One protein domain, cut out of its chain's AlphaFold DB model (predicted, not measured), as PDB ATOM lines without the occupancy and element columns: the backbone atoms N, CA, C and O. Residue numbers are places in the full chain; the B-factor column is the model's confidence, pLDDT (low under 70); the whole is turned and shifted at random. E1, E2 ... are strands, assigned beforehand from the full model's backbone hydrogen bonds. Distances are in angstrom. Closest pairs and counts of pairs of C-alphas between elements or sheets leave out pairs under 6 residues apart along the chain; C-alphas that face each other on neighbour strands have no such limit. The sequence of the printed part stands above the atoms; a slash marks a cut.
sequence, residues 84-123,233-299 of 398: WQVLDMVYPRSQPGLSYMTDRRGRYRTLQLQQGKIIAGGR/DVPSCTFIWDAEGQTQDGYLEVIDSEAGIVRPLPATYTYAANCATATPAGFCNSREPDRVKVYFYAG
ATOM      1  N   TRP A  84     212.907 144.951 165.979       97.25
ATOM      2  CA  TRP A  84     213.966 145.647 166.712       97.25
ATOM      3  C   TRP A  84     214.991 144.668 167.248       97.25
ATOM      4  O   TRP A  84     214.659 143.668 167.883       97.25
ATOM      5  N   GLN A  85     216.256 145.010 167.062       97.06
ATOM      6  CA  GLN A  85     217.365 144.164 167.439       97.06
ATOM      7  C   GLN A  85     218.437 144.908 168.198       97.06
ATOM      8  O   GLN A  85     218.586 146.130 168.123       97.06
ATOM      9  N   VAL A  86     219.198 144.107 168.934       97.75
ATOM     10  CA  VAL A  86     220.341 144.549 169.709       97.75
ATOM     11  C   VAL A  86     221.501 143.633 169.376       97.75
ATOM     12  O   VAL A  86     221.390 142.417 169.529       97.75
ATOM     13  N   LEU A  87     222.615 144.219 168.950       97.31
ATOM     14  CA  LEU A  87     223.848 143.490 168.683       97.31
ATOM     15  C   LEU A  87     224.990 144.125 169.476       97.31
ATOM     16  O   LEU A  87     225.154 145.342 169.463       97.31
ATOM     17  N   ASP A  88     225.765 143.298 170.173       97.56
ATOM     18  CA  ASP A  88     227.051 143.679 170.761       97.56
ATOM     19  C   ASP A  88     228.154 143.114 169.866       97.56
ATOM     20  O   ASP A  88     228.153 141.921 169.549       97.56
ATOM     21  N   MET A  89     229.057 143.973 169.402       97.12
ATOM     22  CA  MET A  89     230.131 143.582 168.500       97.12
ATOM     23  C   MET A  89     231.432 144.315 168.811       97.12
ATOM     24  O   MET A  89     231.447 145.416 169.361       97.12
ATOM     25  N   VAL A  90     232.548 143.700 168.428       97.12
ATOM     26  CA  VAL A  90     233.877 144.305 168.563       97.12
ATOM     27  C   VAL A  90     233.987 145.497 167.618       97.12
ATOM     28  O   VAL A  90     233.654 145.395 166.435       97.12
ATOM     29  N   TYR A  91     234.474 146.626 168.129       96.44
ATOM     30  CA  TYR A  91     234.678 147.803 167.295       96.44
ATOM     31  C   TYR A  91     235.935 147.627 166.411       96.44
ATOM     32  O   TYR A  91     236.979 147.198 166.915       96.44
ATOM     33  N   PRO A  92     235.891 147.951 165.102       94.69
ATOM     34  CA  PRO A  92     237.025 147.761 164.202       94.69
ATOM     35  C   PRO A  92     238.257 148.565 164.632       94.69
ATOM     36  O   PRO A  92     238.194 149.791 164.747       94.69
ATOM     37  N   ARG A  93     239.403 147.889 164.787       90.56
ATOM     38  CA  ARG A  93     240.671 148.498 165.226       90.56
ATOM     39  C   ARG A  93     241.463 149.149 164.110       90.56
ATOM     40  O   ARG A  93     241.428 148.703 162.960       90.56
ATOM     41  N   SER A  94     242.152 150.248 164.404       86.00
ATOM     42  CA  SER A  94     243.021 150.904 163.435       86.00
ATOM     43  C   SER A  94     244.229 150.053 163.088       86.00
ATOM     44  O   SER A  94     244.809 149.361 163.922       86.00
ATOM     45  N   GLN A  95     244.611 150.107 161.811       84.12
ATOM     46  CA  GLN A  95     245.948 149.675 161.442       84.12
ATOM     47  C   GLN A  95     246.958 150.663 162.043       84.12
ATOM     48  O   GLN A  95     246.670 151.868 162.075       84.12
ATOM     49  N   PRO A  96     248.136 150.188 162.479       82.19
ATOM     50  CA  PRO A  96     249.188 151.058 162.990       82.19
ATOM     51  C   PRO A  96     249.484 152.218 162.028       82.19
ATOM     52  O   PRO A  96     249.642 152.007 160.826       82.19
ATOM     53  N   GLY A  97     249.551 153.442 162.558       80.56
ATOM     54  CA  GLY A  97     249.853 154.656 161.788       80.56
ATOM     55  C   GLY A  97     248.649 155.377 161.170       80.56
ATOM     56  O   GLY A  97     248.833 156.432 160.568       80.56
ATOM     57  N   LEU A  98     247.424 154.861 161.328       80.31
ATOM     58  CA  LEU A  98     246.206 155.605 160.994       80.31
ATOM     59  C   LEU A  98     245.672 156.364 162.208       80.31
ATOM     60  O   LEU A  98     245.849 155.934 163.348       80.31
ATOM     61  N   SER A  99     244.979 157.475 161.941       80.44
ATOM     62  CA  SER A  99     244.182 158.145 162.966       80.44
ATOM     63  C   SER A  99     243.228 157.133 163.587       80.44
ATOM     64  O   SER A  99     242.585 156.347 162.885       80.44
ATOM     65  N   TYR A 100     243.119 157.182 164.909       79.69
ATOM     66  CA  TYR A 100     242.048 156.499 165.611       79.69
ATOM     67  C   TYR A 100     240.712 156.926 164.987       79.69
ATOM     68  O   TYR A 100     240.554 158.086 164.591       79.69
ATOM     69  N   MET A 101     239.760 155.995 164.900       78.12
ATOM     70  CA  MET A 101     238.342 156.252 164.598       78.12
ATOM     71  C   MET A 101     237.990 156.473 163.120       78.12
ATOM     72  O   MET A 101     236.848 156.215 162.732       78.12
ATOM     73  N   THR A 102     238.939 156.876 162.273       87.38
ATOM     74  CA  THR A 102     238.693 157.059 160.835       87.38
ATOM     75  C   THR A 102     239.327 155.962 159.984       87.38
ATOM     76  O   THR A 102     240.253 155.256 160.399       87.38
ATOM     77  N   ASP A 103     238.757 155.759 158.800       88.06
ATOM     78  CA  ASP A 103     239.347 154.968 157.732       88.06
ATOM     79  C   ASP A 103     240.451 155.767 157.011       88.06
ATOM     80  O   ASP A 103     240.714 156.938 157.296       88.06
ATOM     81  N   ARG A 104     241.099 155.150 156.016       86.19
ATOM     82  CA  ARG A 104     242.128 155.825 155.201       86.19
ATOM     83  C   ARG A 104     241.602 157.035 154.411       86.19
ATOM     84  O   ARG A 104     242.404 157.790 153.873       86.19
ATOM     85  N   ARG A 105     240.280 157.204 154.303       88.75
ATOM     86  CA  ARG A 105     239.606 158.319 153.623       88.75
ATOM     87  C   ARG A 105     239.158 159.408 154.604       88.75
ATOM     88  O   ARG A 105     238.488 160.347 154.180       88.75
ATOM     89  N   GLY A 106     239.495 159.294 155.891       89.25
ATOM     90  CA  GLY A 106     239.087 160.245 156.924       89.25
ATOM     91  C   GLY A 106     237.609 160.146 157.312       89.25
ATOM     92  O   GLY A 106     237.094 161.050 157.961       89.25
ATOM     93  N   ARG A 107     236.907 159.077 156.921       90.69
ATOM     94  CA  ARG A 107     235.507 158.832 157.294       90.69
ATOM     95  C   ARG A 107     235.452 157.955 158.536       90.69
ATOM     96  O   ARG A 107     236.317 157.102 158.716       90.69
ATOM     97  N   TYR A 108     234.427 158.115 159.371       92.44
ATOM     98  CA  TYR A 108     234.196 157.166 160.463       92.44
ATOM     99  C   TYR A 108     234.005 155.751 159.918       92.44
ATOM    100  O   TYR A 108     233.436 155.556 158.838       92.44
ATOM    101  N   ARG A 109     234.499 154.777 160.679       93.69
ATOM    102  CA  ARG A 109     234.462 153.360 160.314       93.69
ATOM    103  C   ARG A 109     233.036 152.853 160.215       93.69
ATOM    104  O   ARG A 109     232.183 153.191 161.034       93.69
ATOM    105  N   THR A 110     232.811 152.009 159.224       96.12
ATOM    106  CA  THR A 110     231.566 151.272 159.075       96.12
ATOM    107  C   THR A 110     231.642 149.938 159.810       96.12
ATOM    108  O   THR A 110     232.718 149.370 160.003       96.12
ATOM    109  N   LEU A 111     230.482 149.443 160.215       95.94
ATOM    110  CA  LEU A 111     230.259 148.111 160.746       95.94
ATOM    111  C   LEU A 111     229.391 147.352 159.751       95.94
ATOM    112  O   LEU A 111     228.396 147.880 159.261       95.94
ATOM    113  N   GLN A 112     229.770 146.112 159.486       95.94
ATOM    114  CA  GLN A 112     228.942 145.156 158.770       95.94
ATOM    115  C   GLN A 112     228.125 144.394 159.816       95.94
ATOM    116  O   GLN A 112     228.703 143.656 160.618       95.94
ATOM    117  N   LEU A 113     226.809 144.593 159.855       94.94
ATOM    118  CA  LEU A 113     225.947 143.803 160.731       94.94
ATOM    119  C   LEU A 113     225.807 142.378 160.179       94.94
ATOM    120  O   LEU A 113     225.969 142.134 158.984       94.94
ATOM    121  N   GLN A 114     225.472 141.430 161.058       90.81
ATOM    122  CA  GLN A 114     225.177 140.043 160.665       90.81
ATOM    123  C   GLN A 114     223.856 139.905 159.892       90.81
ATOM    124  O   GLN A 114     223.521 138.811 159.451       90.81
ATOM    125  N   GLN A 115     223.094 140.992 159.765       89.88
ATOM    126  CA  GLN A 115     221.802 141.016 159.098       89.88
ATOM    127  C   GLN A 115     221.743 142.157 158.088       89.88
ATOM    128  O   GLN A 115     222.157 143.279 158.389       89.88
ATOM    129  N   GLY A 116     221.193 141.857 156.913       90.38
ATOM    130  CA  GLY A 116     220.803 142.854 155.920       90.38
ATOM    131  C   GLY A 116     219.424 143.459 156.206       90.38
ATOM    132  O   GLY A 116     218.809 143.199 157.244       90.38
ATOM    133  N   LYS A 117     218.919 144.245 155.251       94.44
ATOM    134  CA  LYS A 117     217.602 144.913 155.294       94.44
ATOM    135  C   LYS A 117     217.406 145.824 156.514       94.44
ATOM    136  O   LYS A 117     216.388 145.769 157.201       94.44
ATOM    137  N   ILE A 118     218.383 146.678 156.797       96.19
ATOM    138  CA  ILE A 118     218.294 147.648 157.892       96.19
ATOM    139  C   ILE A 118     217.360 148.786 157.489       96.19
ATOM    140  O   ILE A 118     217.601 149.469 156.498       96.19
ATOM    141  N   ILE A 119     216.319 149.016 158.286       96.50
ATOM    142  CA  ILE A 119     215.333 150.074 158.056       96.50
ATOM    143  C   ILE A 119     215.819 151.376 158.697       96.50
ATOM    144  O   ILE A 119     215.872 152.417 158.045       96.50
ATOM    145  N   ALA A 120     216.193 151.335 159.980       97.19
ATOM    146  CA  ALA A 120     216.661 152.511 160.712       97.19
ATOM    147  C   ALA A 120     217.440 152.141 161.983       97.19
ATOM    148  O   ALA A 120     217.212 151.096 162.585       97.19
ATOM    149  N   GLY A 121     218.314 153.038 162.447       97.06
ATOM    150  CA  GLY A 121     218.804 153.013 163.828       97.06
ATOM    151  C   GLY A 121     217.720 153.463 164.810       97.06
ATOM    152  O   GLY A 121     216.909 154.332 164.477       97.06
ATOM    153  N   GLY A 122     217.700 152.896 166.015       96.44
ATOM    154  CA  GLY A 122     216.758 153.283 167.071       96.44
ATOM    155  C   GLY A 122     216.423 152.135 168.015       96.44
ATOM    156  O   GLY A 122     216.907 151.013 167.856       96.44
ATOM    157  N   ARG A 123     215.617 152.426 169.036       96.75
ATOM    158  CA  ARG A 123     215.115 151.421 169.982       96.75
ATOM    159  C   ARG A 123     213.607 151.285 169.843       96.75
ATOM    160  O   ARG A 123     212.930 152.222 169.441       96.75
ATOM    161  N   ASP A 233     214.780 159.190 169.765       93.56
ATOM    162  CA  ASP A 233     215.116 160.124 170.839       93.56
ATOM    163  C   ASP A 233     216.098 159.518 171.855       93.56
ATOM    164  O   ASP A 233     216.648 160.208 172.713       93.56
ATOM    165  N   VAL A 234     216.345 158.213 171.756       94.69
ATOM    166  CA  VAL A 234     217.290 157.468 172.588       94.69
ATOM    167  C   VAL A 234     218.513 157.006 171.782       94.69
ATOM    168  O   VAL A 234     218.412 156.801 170.567       94.69
ATOM    169  N   PRO A 235     219.671 156.789 172.437       96.81
ATOM    170  CA  PRO A 235     220.888 156.314 171.777       96.81
ATOM    171  C   PRO A 235     220.676 155.024 170.980       96.81
ATOM    172  O   PRO A 235     220.329 153.980 171.545       96.81
ATOM    173  N   SER A 236     220.930 155.074 169.670       97.12
ATOM    174  CA  SER A 236     220.889 153.888 168.796       97.12
ATOM    175  C   SER A 236     222.216 153.133 168.747       97.12
ATOM    176  O   SER A 236     222.274 152.022 168.228       97.12
ATOM    177  N   CYS A 237     223.276 153.662 169.356       97.56
ATOM    178  CA  CYS A 237     224.439 152.865 169.721       97.56
ATOM    179  C   CYS A 237     225.085 153.347 171.025       97.56
ATOM    180  O   CYS A 237     224.889 154.484 171.450       97.56
ATOM    181  N   THR A 238     225.850 152.460 171.658       98.06
ATOM    182  CA  THR A 238     226.663 152.749 172.840       98.06
ATOM    183  C   THR A 238     228.062 152.181 172.619       98.06
ATOM    184  O   THR A 238     228.230 150.980 172.402       98.06
ATOM    185  N   PHE A 239     229.066 153.046 172.665       97.94
ATOM    186  CA  PHE A 239     230.482 152.693 172.621       97.94
ATOM    187  C   PHE A 239     230.964 152.320 174.019       97.94
ATOM    188  O   PHE A 239     230.590 152.979 174.990       97.94
ATOM    189  N   ILE A 240     231.779 151.271 174.124       98.00
ATOM    190  CA  ILE A 240     232.212 150.693 175.399       98.00
ATOM    191  C   ILE A 240     233.739 150.569 175.409       98.00
ATOM    192  O   ILE A 240     234.323 149.974 174.501       98.00
ATOM    193  N   TRP A 241     234.373 151.112 176.450       97.62
ATOM    194  CA  TRP A 241     235.795 150.952 176.752       97.62
ATOM    195  C   TRP A 241     235.940 150.109 178.021       97.62
ATOM    196  O   TRP A 241     235.797 150.608 179.138       97.62
ATOM    197  N   ASP A 242     236.203 148.819 177.839       96.62
ATOM    198  CA  ASP A 242     236.208 147.802 178.890       96.62
ATOM    199  C   ASP A 242     237.298 148.057 179.939       96.62
ATOM    200  O   ASP A 242     237.064 147.864 181.130       96.62
ATOM    201  N   ALA A 243     238.476 148.532 179.519       94.81
ATOM    202  CA  ALA A 243     239.593 148.787 180.432       94.81
ATOM    203  C   ALA A 243     239.330 149.957 181.401       94.81
ATOM    204  O   ALA A 243     239.789 149.925 182.542       94.81
ATOM    205  N   GLU A 244     238.590 150.980 180.967       93.56
ATOM    206  CA  GLU A 244     238.277 152.176 181.757       93.56
ATOM    207  C   GLU A 244     236.874 152.131 182.379       93.56
ATOM    208  O   GLU A 244     236.537 153.010 183.171       93.56
ATOM    209  N   GLY A 245     236.043 151.147 182.018       95.31
ATOM    210  CA  GLY A 245     234.641 151.081 182.439       95.31
ATOM    211  C   GLY A 245     233.809 152.268 181.939       95.31
ATOM    212  O   GLY A 245     232.839 152.660 182.585       95.31
ATOM    213  N   GLN A 246     234.212 152.876 180.818       96.88
ATOM    214  CA  GLN A 246     233.558 154.052 180.247       96.88
ATOM    215  C   GLN A 246     232.599 153.657 179.128       96.88
ATOM    216  O   GLN A 246     232.868 152.745 178.343       96.88
ATOM    217  N   THR A 247     231.499 154.397 179.021       97.38
ATOM    218  CA  THR A 247     230.542 154.276 177.921       97.38
ATOM    219  C   THR A 247     230.246 155.637 177.315       97.38
ATOM    220  O   THR A 247     230.244 156.646 178.023       97.38
ATOM    221  N   GLN A 248     229.953 155.667 176.020       97.12
ATOM    222  CA  GLN A 248     229.509 156.873 175.327       97.12
ATOM    223  C   GLN A 248     228.349 156.548 174.397       97.12
ATOM    224  O   GLN A 248     228.382 155.551 173.679       97.12
ATOM    225  N   ASP A 249     227.347 157.414 174.388       97.62
ATOM    226  CA  ASP A 249     226.199 157.283 173.506       97.62
ATOM    227  C   ASP A 249     226.496 157.773 172.086       97.62
ATOM    228  O   ASP A 249     227.368 158.611 171.830       97.62
ATOM    229  N   GLY A 250     225.747 157.225 171.140       96.75
ATOM    230  CA  GLY A 250     225.818 157.603 169.744       96.75
ATOM    231  C   GLY A 250     224.546 157.272 168.987       96.75
ATOM    232  O   GLY A 250     223.616 156.650 169.514       96.75
ATOM    233  N   TYR A 251     224.531 157.664 167.719       97.19
ATOM    234  CA  TYR A 251     223.499 157.266 166.775       97.19
ATOM    235  C   TYR A 251     224.065 156.397 165.655       97.19
ATOM    236  O   TYR A 251     225.261 156.407 165.368       97.19
ATOM    237  N   LEU A 252     223.186 155.624 165.031       97.19
ATOM    238  CA  LEU A 252     223.512 154.725 163.942       97.19
ATOM    239  C   LEU A 252     223.068 155.337 162.610       97.19
ATOM    240  O   LEU A 252     221.879 155.555 162.385       97.19
ATOM    241  N   GLU A 253     224.022 155.600 161.723       97.00
ATOM    242  CA  GLU A 253     223.759 156.007 160.343       97.00
ATOM    243  C   GLU A 253     223.745 154.764 159.439       97.00
ATOM    244  O   GLU A 253     224.689 153.973 159.450       97.00
ATOM    245  N   VAL A 254     222.685 154.577 158.652       97.12
ATOM    246  CA  VAL A 254     222.586 153.469 157.689       97.12
ATOM    247  C   VAL A 254     223.263 153.890 156.386       97.12
ATOM    248  O   VAL A 254     222.885 154.898 155.796       97.12
ATOM    249  N   ILE A 255     224.280 153.140 155.954       97.25
ATOM    250  CA  ILE A 255     225.045 153.428 154.730       97.25
ATOM    251  C   ILE A 255     224.534 152.593 153.567       97.25
ATOM    252  O   ILE A 255     224.328 153.115 152.476       97.25
ATOM    253  N   ASP A 256     224.335 151.305 153.823       95.75
ATOM    254  CA  ASP A 256     223.750 150.363 152.882       95.75
ATOM    255  C   ASP A 256     222.751 149.498 153.651       95.75
ATOM    256  O   ASP A 256     223.133 148.643 154.457       95.75
ATOM    257  N   SER A 257     221.462 149.773 153.446       94.75
ATOM    258  CA  SER A 257     220.375 149.050 154.101       94.75
ATOM    259  C   SER A 257     220.334 147.589 153.675       94.75
ATOM    260  O   SER A 257     220.034 146.730 154.495       94.75
ATOM    261  N   GLU A 258     220.649 147.298 152.416       93.06
ATOM    262  CA  GLU A 258     220.567 145.963 151.828       93.06
ATOM    263  C   GLU A 258     221.693 145.080 152.348       93.06
ATOM    264  O   GLU A 258     221.437 144.011 152.909       93.06
ATOM    265  N   ALA A 259     222.926 145.579 152.261       91.06
ATOM    266  CA  ALA A 259     224.092 144.862 152.750       91.06
ATOM    267  C   ALA A 259     224.160 144.815 154.277       91.06
ATOM    268  O   ALA A 259     224.857 143.966 154.810       91.06
ATOM    269  N   GLY A 260     223.465 145.694 154.998       94.50
ATOM    270  CA  GLY A 260     223.574 145.773 156.452       94.50
ATOM    271  C   GLY A 260     224.810 146.547 156.924       94.50
ATOM    272  O   GLY A 260     225.359 146.265 157.992       94.50
ATOM    273  N   ILE A 261     225.271 147.515 156.126       96.38
ATOM    274  CA  ILE A 261     226.418 148.366 156.459       96.38
ATOM    275  C   ILE A 261     225.918 149.612 157.178       96.38
ATOM    276  O   ILE A 261     225.172 150.428 156.629       96.38
ATOM    277  N   VAL A 262     226.401 149.802 158.400       97.44
ATOM    278  CA  VAL A 262     226.062 150.943 159.251       97.44
ATOM    279  C   VAL A 262     227.306 151.676 159.707       97.44
ATOM    280  O   VAL A 262     228.420 151.165 159.639       97.44
ATOM    281  N   ARG A 263     227.127 152.894 160.198       97.12
ATOM    282  CA  ARG A 263     228.190 153.723 160.747       97.12
ATOM    283  C   ARG A 263     227.739 154.278 162.093       97.12
ATOM    284  O   ARG A 263     226.866 155.144 162.128       97.12
ATOM    285  N   PRO A 264     228.284 153.770 163.209       97.25
ATOM    286  CA  PRO A 264     227.997 154.332 164.517       97.25
ATOM    287  C   PRO A 264     228.764 155.651 164.669       97.25
ATOM    288  O   PRO A 264     229.963 155.729 164.383       97.25
ATOM    289  N   LEU A 265     228.079 156.689 165.131       96.25
ATOM    290  CA  LEU A 265     228.635 158.022 165.326       96.25
ATOM    291  C   LEU A 265     228.392 158.458 166.774       96.25
ATOM    292  O   LEU A 265     227.241 158.438 167.214       96.25
ATOM    293  N   PRO A 266     229.433 158.841 167.536       96.75
ATOM    294  CA  PRO A 266     229.244 159.403 168.871       96.75
ATOM    295  C   PRO A 266     228.388 160.662 168.789       96.75
ATOM    296  O   PRO A 266     228.544 161.481 167.880       96.75
ATOM    297  N   ALA A 267     227.473 160.815 169.740       96.69
ATOM    298  CA  ALA A 267     226.573 161.952 169.770       96.69
ATOM    299  C   ALA A 267     226.131 162.305 171.180       96.69
ATOM    300  O   ALA A 267     226.017 161.455 172.060       96.69
ATOM    301  N   THR A 268     225.832 163.585 171.355       94.81
ATOM    302  CA  THR A 268     225.169 164.100 172.545       94.81
ATOM    303  C   THR A 268     223.689 164.259 172.235       94.81
ATOM    304  O   THR A 268     223.321 164.910 171.253       94.81
ATOM    305  N   TYR A 269     222.842 163.674 173.076       92.25
ATOM    306  CA  TYR A 269     221.393 163.808 172.982       92.25
ATOM    307  C   TYR A 269     220.937 165.013 173.800       92.25
ATOM    308  O   TYR A 269     221.200 165.097 174.999       92.25
ATOM    309  N   THR A 270     220.268 165.959 173.142       91.56
ATOM    310  CA  THR A 270     219.575 167.057 173.826       91.56
ATOM    311  C   THR A 270     218.083 166.789 173.780       91.56
ATOM    312  O   THR A 270     217.516 166.722 172.693       91.56
ATOM    313  N   TYR A 271     217.467 166.641 174.951       86.00
ATOM    314  CA  TYR A 271     216.040 166.369 175.097       86.00
ATOM    315  C   TYR A 271     215.269 167.690 175.184       86.00
ATOM    316  O   TYR A 271     215.410 168.432 176.158       86.00
ATOM    317  N   ALA A 272     214.473 167.998 174.161       80.44
ATOM    318  CA  ALA A 272     213.419 169.003 174.237       80.44
ATOM    319  C   ALA A 272     212.083 168.317 174.571       80.44
ATOM    320  O   ALA A 272     211.990 167.092 174.542       80.44
ATOM    321  N   ALA A 273     211.042 169.097 174.878       70.94
ATOM    322  CA  ALA A 273     209.755 168.564 175.342       70.94
ATOM    323  C   ALA A 273     209.133 167.499 174.412       70.94
ATOM    324  O   ALA A 273     208.474 166.598 174.913       70.94
ATOM    325  N   ASN A 274     209.377 167.577 173.094       66.81
ATOM    326  CA  ASN A 274     208.712 166.734 172.090       66.81
ATOM    327  C   ASN A 274     209.674 166.047 171.097       66.81
ATOM    328  O   ASN A 274     209.213 165.455 170.125       66.81
ATOM    329  N   CYS A 275     210.994 166.177 171.272       72.62
ATOM    330  CA  CYS A 275     211.991 165.515 170.425       72.62
ATOM    331  C   CYS A 275     213.375 165.541 171.081       72.62
ATOM    332  O   CYS A 275     213.717 166.496 171.789       72.62
ATOM    333  N   ALA A 276     214.201 164.530 170.809       77.94
ATOM    334  CA  ALA A 276     215.628 164.606 171.068       77.94
ATOM    335  C   ALA A 276     216.407 164.765 169.763       77.94
ATOM    336  O   ALA A 276     216.213 164.047 168.783       77.94
ATOM    337  N   THR A 277     217.343 165.707 169.776       85.81
ATOM    338  CA  THR A 277     218.252 165.921 168.651       85.81
ATOM    339  C   THR A 277     219.602 165.318 169.001       85.81
ATOM    340  O   THR A 277     220.258 165.749 169.955       85.81
ATOM    341  N   ALA A 278     220.029 164.328 168.218       89.38
ATOM    342  CA  ALA A 278     221.382 163.798 168.284       89.38
ATOM    343  C   ALA A 278     222.331 164.766 167.566       89.38
ATOM    344  O   ALA A 278     222.238 164.959 166.355       89.38
ATOM    345  N   THR A 279     223.248 165.384 168.310       92.44
ATOM    346  CA  THR A 279     224.312 166.211 167.724       92.44
ATOM    347  C   THR A 279     225.605 165.406 167.698       92.44
ATOM    348  O   THR A 279     225.997 164.910 168.758       92.44
ATOM    349  N   PRO A 280     226.284 165.272 166.542       91.94
ATOM    350  CA  PRO A 280     227.572 164.594 166.468       91.94
ATOM    351  C   PRO A 280     228.554 165.142 167.507       91.94
ATOM    352  O   PRO A 280     228.704 166.354 167.659       91.94
ATOM    353  N   ALA A 281     229.225 164.242 168.214       92.56
ATOM    354  CA  ALA A 281     230.223 164.555 169.223       92.56
ATOM    355  C   ALA A 281     231.587 163.975 168.821       92.56
ATOM    356  O   ALA A 281     231.690 163.158 167.910       92.56
ATOM    357  N   GLY A 282     232.654 164.398 169.496       90.69
ATOM    358  CA  GLY A 282     233.915 163.655 169.473       90.69
ATOM    359  C   GLY A 282     233.836 162.438 170.396       90.69
ATOM    360  O   GLY A 282     233.003 162.395 171.303       90.69
ATOM    361  N   PHE A 283     234.718 161.459 170.202       91.06
ATOM    362  CA  PHE A 283     234.869 160.380 171.176       91.06
ATOM    363  C   PHE A 283     235.394 160.930 172.511       91.06
ATOM    364  O   PHE A 283     236.264 161.800 172.528       91.06
ATOM    365  N   CYS A 284     234.865 160.436 173.632       90.50
ATOM    366  CA  CYS A 284     235.239 160.915 174.969       90.50
ATOM    367  C   CYS A 284     236.635 160.454 175.412       90.50
ATOM    368  O   CYS A 284     237.209 161.025 176.340       90.50
ATOM    369  N   ASN A 285     237.192 159.444 174.743       87.62
ATOM    370  CA  ASN A 285     238.488 158.866 175.051       87.62
ATOM    371  C   ASN A 285     239.438 159.001 173.847       87.62
ATOM    372  O   ASN A 285     239.015 158.981 172.693       87.62
ATOM    373  N   SER A 286     240.743 159.118 174.105       88.69
ATOM    374  CA  SER A 286     241.789 159.244 173.071       88.69
ATOM    375  C   SER A 286     242.163 157.905 172.418       88.69
ATOM    376  O   SER A 286     243.222 157.786 171.801       88.69
ATOM    377  N   ARG A 287     241.313 156.884 172.566       91.00
ATOM    378  CA  ARG A 287     241.474 155.551 171.984       91.00
ATOM    379  C   ARG A 287     240.148 155.047 171.431       91.00
ATOM    380  O   ARG A 287     239.079 155.448 171.886       91.00
ATOM    381  N   GLU A 288     240.221 154.118 170.488       93.81
ATOM    382  CA  GLU A 288     239.034 153.466 169.930       93.81
ATOM    383  C   GLU A 288     238.318 152.615 170.992       93.81
ATOM    384  O   GLU A 288     239.001 151.976 171.806       93.81
ATOM    385  N   PRO A 289     236.974 152.573 170.976       96.31
ATOM    386  CA  PRO A 289     236.215 151.704 171.866       96.31
ATOM    387  C   PRO A 289     236.577 150.238 171.629       96.31
ATOM    388  O   PRO A 289     237.055 149.857 170.559       96.31
ATOM    389  N   ASP A 290     236.389 149.412 172.651       96.69
ATOM    390  CA  ASP A 290     236.636 147.973 172.563       96.69
ATOM    391  C   ASP A 290     235.460 147.274 171.877       96.69
ATOM    392  O   ASP A 290     235.643 146.418 171.006       96.69
ATOM    393  N   ARG A 291     234.245 147.696 172.229       97.69
ATOM    394  CA  ARG A 291     232.989 147.152 171.718       97.69
ATOM    395  C   ARG A 291     231.987 148.258 171.433       97.69
ATOM    396  O   ARG A 291     232.101 149.384 171.922       97.69
ATOM    397  N   VAL A 292     230.999 147.922 170.623       97.81
ATOM    398  CA  VAL A 292     229.878 148.788 170.289       97.81
ATOM    399  C   VAL A 292     228.597 147.977 170.352       97.81
ATOM    400  O   VAL A 292     228.456 146.940 169.707       97.81
ATOM    401  N   LYS A 293     227.656 148.473 171.149       98.25
ATOM    402  CA  LYS A 293     226.310 147.929 171.245       98.25
ATOM    403  C   LYS A 293     225.395 148.750 170.354       98.25
ATOM    404  O   LYS A 293     225.208 149.935 170.612       98.25
ATOM    405  N   VAL A 294     224.843 148.147 169.310       98.06
ATOM    406  CA  VAL A 294     223.953 148.811 168.351       98.06
ATOM    407  C   VAL A 294     222.506 148.377 168.567       98.06
ATOM    408  O   VAL A 294     222.231 147.216 168.868       98.06
ATOM    409  N   TYR A 295     221.595 149.329 168.404       98.25
ATOM    410  CA  TYR A 295     220.151 149.162 168.459       98.25
ATOM    411  C   TYR A 295     219.575 149.623 167.124       98.25
ATOM    412  O   TYR A 295     219.794 150.764 166.700       98.25
ATOM    413  N   PHE A 296     218.879 148.730 166.436       97.81
ATOM    414  CA  PHE A 296     218.393 148.999 165.090       97.81
ATOM    415  C   PHE A 296     217.096 148.250 164.807       97.81
ATOM    416  O   PHE A 296     216.778 147.251 165.447       97.81
ATOM    417  N   TYR A 297     216.354 148.758 163.834       97.62
ATOM    418  CA  TYR A 297     215.156 148.164 163.273       97.62
ATOM    419  C   TYR A 297     215.513 147.594 161.902       97.62
ATOM    420  O   TYR A 297     215.984 148.331 161.028       97.62
ATOM    421  N   ALA A 298     215.354 146.285 161.725       96.94
ATOM    422  CA  ALA A 298     215.709 145.589 160.493       96.94
ATOM    423  C   ALA A 298     214.672 144.535 160.128       96.94
ATOM    424  O   ALA A 298     214.004 143.969 160.988       96.94
ATOM    425  N   GLY A 299     214.578 144.259 158.836       96.06
ATOM    426  CA  GLY A 299     213.725 143.231 158.276       96.06
ATOM    427  C   GLY A 299     213.181 143.631 156.917       96.06
ATOM    428  O   GLY A 299     213.201 144.799 156.521       96.06
TER     429      GLY A 299
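What this domain is: This is residues 84 to 123 and 233 to 299 of the 398 residues of an uncharacterized protein of Chloroflexi bacterium (UniProt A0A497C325). One strongly twisted sheet of seven strands folds over on itself: E1, E7 and E3 lie side by side, and beyond its bend E4 crosses over E7 together with the first half of E5. The second half of E5 turns off with E6 as a hairpin at one end of the longest axis, and the long loop of residues 91 to 117 reaches toward the other end. The printed part has 107 residues, with no named helix and strands E1 to E7 in chain order, 53 residues in all, under half. The sheet is branched and its neighbour pairs are antiparallel; the class is all strand. The whole is compact, with a radius of gyration of the C-alphas of 13.6 A and spans of 42 by 32 by 25 A.

Where its parts are: Start with E7, residues 291 to 298, 20.7 A long, which ends at C-alpha 298 at (215.709, 145.589, 160.493). Find C-alpha 84 at (213.966, 145.647, 166.712), where E1, residues 84 to 90, begins its 20.0 A. E2 is residues 118 to 121 and E3 residues 237 to 241. E4, residues 246 to 256, runs 29.3 A and bends by 55 degrees at residue 249. E5, residues 261 to 272, starts at (226.418, 148.366, 156.459), runs 30.2 A and bends by 68 degrees at residue 266. E6 is residues 275 to 280.

How they stand to each other: Look first at E7, which has three neighbours: E1 on one side, E2 and E3 on the other side. Against E1, N 87 and O 294 are 3.0 A apart; against E2, N 119 and O 297 are 2.8 A; against E3, N 238 and O 293 are 2.8 A. Strands E3, E4, E5 and E6 form a meander, each the antiparallel neighbour of the one before, linked as hairpins. Their pairs include N 239 and O 248 at 2.8 A, N 253 and O 263 at 2.9 A, and N 268 and O 279 at 2.9 A. The pairing is staggered: E4 pairs with E3 over residues 246 to 250 and with E5 over 250 to 256. The closest C-alphas of E2 and E4, Gly 121 and Leu 252, are 5.0 A apart. Residues 111 to 112 pair antiparallel with 261 to 262 of E5. E1 and E4 are apart, for instance.

The domain as a whole: The two C-alphas farthest apart, those of Pro 96 and Ala 273, are 44.9 A apart. Residues 124 to 232 are not printed, and C-alphas 123 and 233 are 8.7 A apart across the cut. The link from E1 to E2, 27 residues, is long. Mean pLDDT of the printed part is 92.7, and residue 274 is under 70.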